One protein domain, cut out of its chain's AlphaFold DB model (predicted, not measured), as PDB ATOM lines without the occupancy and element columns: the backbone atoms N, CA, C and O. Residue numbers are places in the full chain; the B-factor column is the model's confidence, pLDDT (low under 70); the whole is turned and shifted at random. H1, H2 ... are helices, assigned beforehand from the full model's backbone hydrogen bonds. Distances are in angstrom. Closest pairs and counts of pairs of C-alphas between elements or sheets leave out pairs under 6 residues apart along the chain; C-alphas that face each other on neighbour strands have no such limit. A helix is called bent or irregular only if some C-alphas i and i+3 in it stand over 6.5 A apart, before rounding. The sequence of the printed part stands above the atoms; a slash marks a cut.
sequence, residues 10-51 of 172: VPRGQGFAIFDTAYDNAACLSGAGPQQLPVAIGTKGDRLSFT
ATOM      1  N   VAL A  10     -68.248 156.749  18.440       65.62
ATOM      2  CA  VAL A  10     -67.204 155.741  18.670       65.62
ATOM      3  C   VAL A  10     -65.804 156.361  18.840       65.62
ATOM      4  O   VAL A  10     -65.392 157.140  17.971       65.62
ATOM      5  N   PRO A  11     -65.027 156.005  19.889       77.19
ATOM      6  CA  PRO A  11     -63.598 156.280  19.966       77.19
ATOM      7  C   PRO A  11     -62.892 156.113  18.619       77.19
ATOM      8  O   PRO A  11     -63.183 155.189  17.860       77.19
ATOM      9  N   ARG A  12     -61.904 156.969  18.334       79.94
ATOM     10  CA  ARG A  12     -61.197 156.995  17.038       79.94
ATOM     11  C   ARG A  12     -60.726 155.610  16.572       79.94
ATOM     12  O   ARG A  12     -60.821 155.311  15.388       79.94
ATOM     13  N   GLY A  13     -60.290 154.751  17.497       84.06
ATOM     14  CA  GLY A  13     -59.913 153.368  17.198       84.06
ATOM     15  C   GLY A  13     -61.057 152.492  16.676       84.06
ATOM     16  O   GLY A  13     -60.857 151.744  15.727       84.06
ATOM     17  N   GLN A  14     -62.266 152.625  17.221       85.00
ATOM     18  CA  GLN A  14     -63.454 151.941  16.698       85.00
ATOM     19  C   GLN A  14     -63.851 152.493  15.322       85.00
ATOM     20  O   GLN A  14     -64.231 151.722  14.449       85.00
ATOM     21  N   GLY A  15     -63.665 153.798  15.085       84.81
ATOM     22  CA  GLY A  15     -63.814 154.400  13.755       84.81
ATOM     23  C   GLY A  15     -62.927 153.751  12.683       84.81
ATOM     24  O   GLY A  15     -63.373 153.539  11.562       84.81
ATOM     25  N   PHE A  16     -61.684 153.408  13.032       88.38
ATOM     26  CA  PHE A  16     -60.753 152.684  12.157       88.38
ATOM     27  C   PHE A  16     -61.129 151.200  12.014       88.38
ATOM     28  O   PHE A  16     -61.059 150.655  10.911       88.38
ATOM     29  N   ALA A  17     -61.575 150.568  13.104       87.75
ATOM     30  CA  ALA A  17     -61.980 149.164  13.115       87.75
ATOM     31  C   ALA A  17     -63.181 148.878  12.201       87.75
ATOM     32  O   ALA A  17     -63.194 147.835  11.567       87.75
ATOM     33  N   ILE A  18     -64.118 149.826  12.047       90.31
ATOM     34  CA  ILE A  18     -65.252 149.735  11.098       90.31
ATOM     35  C   ILE A  18     -64.793 149.490   9.647       90.31
ATOM     36  O   ILE A  18     -65.574 149.033   8.817       90.31
ATOM     37  N   PHE A  19     -63.547 149.832   9.316       91.44
ATOM     38  CA  PHE A  19     -62.952 149.628   7.996       91.44
ATOM     39  C   PHE A  19     -61.770 148.652   8.042       91.44
ATOM     40  O   PHE A  19     -60.854 148.772   7.225       91.44
ATOM     41  N   ASP A  20     -61.726 147.759   9.036       90.12
ATOM     42  CA  ASP A  20     -60.646 146.785   9.241       90.12
ATOM     43  C   ASP A  20     -59.238 147.415   9.265       90.12
ATOM     44  O   ASP A  20     -58.239 146.808   8.872       90.12
ATOM     45  N   THR A  21     -59.140 148.671   9.707       88.75
ATOM     46  CA  THR A  21     -57.883 149.424   9.725       88.75
ATOM     47  C   THR A  21     -57.337 149.496  11.151       88.75
ATOM     48  O   THR A  21     -58.071 149.740  12.106       88.75
ATOM     49  N   ALA A  22     -56.025 149.310  11.320       87.25
ATOM     50  CA  ALA A  22     -55.381 149.449  12.624       87.25
ATOM     51  C   ALA A  22     -55.264 150.927  13.037       87.25
ATOM     52  O   ALA A  22     -54.860 151.774  12.239       87.25
ATOM     53  N   TYR A  23     -55.574 151.225  14.300       85.88
ATOM     54  CA  TYR A  23     -55.374 152.542  14.903       85.88
ATOM     55  C   TYR A  23     -54.147 152.548  15.819       85.88
ATOM     56  O   TYR A  23     -54.021 151.690  16.692       85.88
ATOM     57  N   ASP A  24     -53.279 153.549  15.658       85.12
ATOM     58  CA  ASP A  24     -52.129 153.794  16.532       85.12
ATOM     59  C   ASP A  24     -52.313 155.116  17.293       85.12
ATOM     60  O   ASP A  24     -52.201 156.217  16.743       85.12
ATOM     61  N   ASN A  25     -52.598 154.997  18.592       84.44
ATOM     62  CA  ASN A  25     -52.803 156.146  19.466       84.44
ATOM     63  C   ASN A  25     -51.502 156.909  19.759       84.44
ATOM     64  O   ASN A  25     -51.530 158.128  19.903       84.44
ATOM     65  N   ALA A  26     -50.361 156.216  19.832       86.06
ATOM     66  CA  ALA A  26     -49.073 156.851  20.096       86.06
ATOM     67  C   ALA A  26     -48.640 157.704  18.894       86.06
ATOM     68  O   ALA A  26     -48.243 158.858  19.065       86.06
ATOM     69  N   ALA A  27     -48.816 157.184  17.676       80.88
ATOM     70  CA  ALA A  27     -48.611 157.951  16.451       80.88
ATOM     71  C   ALA A  27     -49.563 159.155  16.369       80.88
ATOM     72  O   ALA A  27     -49.125 160.258  16.038       80.88
ATOM     73  N   CYS A  28     -50.839 158.986  16.736       79.62
ATOM     74  CA  CYS A  28     -51.810 160.086  16.763       79.62
ATOM     75  C   CYS A  28     -51.379 161.232  17.697       79.62
ATOM     76  O   CYS A  28     -51.487 162.402  17.331       79.62
ATOM     77  N   LEU A  29     -50.880 160.909  18.893       84.00
ATOM     78  CA  LEU A  29     -50.448 161.897  19.888       84.00
ATOM     79  C   LEU A  29     -49.099 162.552  19.551       84.00
ATOM     80  O   LEU A  29     -48.780 163.603  20.098       84.00
ATOM     81  N   SER A  30     -48.322 161.976  18.626       84.81
ATOM     82  CA  SER A  30     -47.001 162.489  18.231       84.81
ATOM     83  C   SER A  30     -47.023 163.788  17.403       84.81
ATOM     84  O   SER A  30     -45.966 164.340  17.104       84.81
ATOM     85  N   GLY A  31     -48.206 164.325  17.072       65.56
ATOM     86  CA  GLY A  31     -48.350 165.728  16.660       65.56
ATOM     87  C   GLY A  31     -48.326 166.025  15.154       65.56
ATOM     88  O   GLY A  31     -48.295 167.193  14.781       65.56
ATOM     89  N   ALA A  32     -48.425 165.029  14.270       63.62
ATOM     90  CA  ALA A  32     -48.536 165.254  12.816       63.62
ATOM     91  C   ALA A  32     -49.928 165.759  12.346       63.62
ATOM     92  O   ALA A  32     -50.228 165.740  11.151       63.62
ATOM     93  N   GLY A  33     -50.787 166.208  13.270       61.16
ATOM     94  CA  GLY A  33     -52.179 166.586  13.011       61.16
ATOM     95  C   GLY A  33     -53.122 165.382  12.864       61.16
ATOM     96  O   GLY A  33     -52.687 164.226  12.906       61.16
ATOM     97  N   PRO A  34     -54.441 165.610  12.716       63.12
ATOM     98  CA  PRO A  34     -55.373 164.527  12.455       63.12
ATOM     99  C   PRO A  34     -55.086 163.947  11.067       63.12
ATOM    100  O   PRO A  34     -55.413 164.551  10.051       63.12
ATOM    101  N   GLN A  35     -54.486 162.758  11.019       69.38
ATOM    102  CA  GLN A  35     -54.357 162.041   9.756       69.38
ATOM    103  C   GLN A  35     -55.734 161.616   9.256       69.38
ATOM    104  O   GLN A  35     -56.560 161.110  10.027       69.38
ATOM    105  N   GLN A  36     -55.966 161.840   7.964       74.81
ATOM    106  CA  GLN A  36     -57.118 161.283   7.280       74.81
ATOM    107  C   GLN A  36     -57.023 159.757   7.345       74.81
ATOM    108  O   GLN A  36     -55.953 159.187   7.132       74.81
ATOM    109  N   LEU A  37     -58.143 159.104   7.657       78.19
ATOM    110  CA  LEU A  37     -58.245 157.651   7.601       78.19
ATOM    111  C   LEU A  37     -57.815 157.192   6.190       78.19
ATOM    112  O   LEU A  37     -58.369 157.714   5.217       78.19
ATOM    113  N   PRO A  38     -56.851 156.260   6.044       82.69
ATOM    114  CA  PRO A  38     -56.330 155.824   4.746       82.69
ATOM    115  C   PRO A  38     -57.297 154.854   4.045       82.69
ATOM    116  O   PRO A  38     -56.922 153.777   3.596       82.69
ATOM    117  N   VAL A  39     -58.565 155.245   3.963       86.44
ATOM    118  CA  VAL A  39     -59.662 154.497   3.360       86.44
ATOM    119  C   VAL A  39     -60.205 155.328   2.203       86.44
ATOM    120  O   VAL A  39     -60.432 156.534   2.333       86.44
ATOM    121  N   ALA A  40     -60.384 154.698   1.042       90.12
ATOM    122  CA  ALA A  40     -60.878 155.388  -0.142       90.12
ATOM    123  C   ALA A  40     -62.296 155.927   0.094       90.12
ATOM    124  O   ALA A  40     -63.140 155.261   0.702       90.12
ATOM    125  N   ILE A  41     -62.579 157.117  -0.435       88.00
ATOM    126  CA  ILE A  41     -63.924 157.694  -0.384       88.00
ATOM    127  C   ILE A  41     -64.903 156.732  -1.072       88.00
ATOM    128  O   ILE A  41     -64.654 156.274  -2.185       88.00
ATOM    129  N   GLY A  42     -66.015 156.427  -0.398       88.75
ATOM    130  CA  GLY A  42     -67.023 155.477  -0.878       88.75
ATOM    131  C   GLY A  42     -66.795 154.024  -0.450       88.75
ATOM    132  O   GLY A  42     -67.631 153.174  -0.760       88.75
ATOM    133  N   THR A  43     -65.718 153.729   0.287       91.19
ATOM    134  CA  THR A  43     -65.549 152.421   0.935       91.19
ATOM    135  C   THR A  43     -66.698 152.188   1.910       91.19
ATOM    136  O   THR A  43     -67.017 153.048   2.731       91.19
ATOM    137  N   LYS A  44     -67.332 151.020   1.807       91.25
ATOM    138  CA  LYS A  44     -68.336 150.576   2.772       91.25
ATOM    139  C   LYS A  44     -67.610 149.932   3.944       91.25
ATOM    140  O   LYS A  44     -66.828 149.014   3.719       91.25
ATOM    141  N   GLY A  45     -67.857 150.435   5.146       89.50
ATOM    142  CA  GLY A  45     -67.410 149.790   6.374       89.50
ATOM    143  C   GLY A  45     -68.367 148.687   6.818       89.50
ATOM    144  O   GLY A  45     -69.272 148.280   6.079       89.50
ATOM    145  N   ASP A  46     -68.179 148.258   8.056       90.69
ATOM    146  CA  ASP A  46     -68.974 147.232   8.704       90.69
ATOM    147  C   ASP A  46     -70.452 147.588   8.854       90.69
ATOM    148  O   ASP A  46     -70.864 148.745   8.988       90.69
ATOM    149  N   ARG A  47     -71.271 146.534   8.904       89.12
ATOM    150  CA  ARG A  47     -72.651 146.640   9.367       89.12
ATOM    151  C   ARG A  47     -72.659 146.659  10.890       89.12
ATOM    152  O   ARG A  47     -72.359 145.656  11.526       89.12
ATOM    153  N   LEU A  48     -73.081 147.781  11.452       84.81
ATOM    154  CA  LEU A  48     -73.161 147.976  12.894       84.81
ATOM    155  C   LEU A  48     -74.573 147.698  13.416       84.81
ATOM    156  O   LEU A  48     -75.566 147.918  12.716       84.81
ATOM    157  N   SER A  49     -74.644 147.218  14.655       85.12
ATOM    158  CA  SER A  49     -75.874 147.130  15.439       85.12
ATOM    159  C   SER A  49     -75.700 147.996  16.674       85.12
ATOM    160  O   SER A  49     -74.672 147.911  17.341       85.12
ATOM    161  N   PHE A  50     -76.707 148.807  16.968       78.56
ATOM    162  CA  PHE A  50     -76.713 149.701  18.116       78.56
ATOM    163  C   PHE A  50     -77.904 149.365  18.999       78.56
ATOM    164  O   PHE A  50     -78.990 149.070  18.499       78.56
ATOM    165  N   THR A  51     -77.684 149.424  20.304       79.38
ATOM    166  CA  THR A  51     -78.721 149.360  21.328       79.38
ATOM    167  C   THR A  51     -78.523 150.542  22.261       79.38
ATOM    168  O   THR A  51     -77.397 151.001  22.457       79.38
TER     169      THR A  51
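This is residues 10 to 51 of the 172 residues of an uncharacterized protein of Actinobacteria bacterium (UniProt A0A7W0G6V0). This is a loose, flat piece with little regular structure: two short helices, H1 and H2, joined by an irregular link, and a long stretch without named elements, residues 30 to 51, that folds back from H2 in a wide arch past H1. Residues 29 to 34 stick out. The printed part has 42 residues, with H1 then H2 along it and no named strand; the class is all helix, with 11 residues in named elements. The radius of gyration of the C-alphas is 11.6 A, and the spans are 33 by 25 by 13 A.

H1, residues 12 to 17, begins at C-alpha 12 (-61.197, 156.995, 17.038) and is 8.8 A long. H2, residues 25 to 29, is 6.2 A long and ends at C-alpha 29 (-50.448, 161.897, 19.888).

H1 and H2 are close but not clearly touching; their closest C-alphas, of Gly 13 and Asn 25, are 8.0 A apart. In both, every O i to N i+4 pair is within hydrogen-bond range.

The farthest C-alphas, of Ala 32 and Thr 51, are 35.2 A apart. The printed part has no cut. The link from H1 to H2 is short. The model's pLDDT is under 70 at residue 10 and residues 31 to 35.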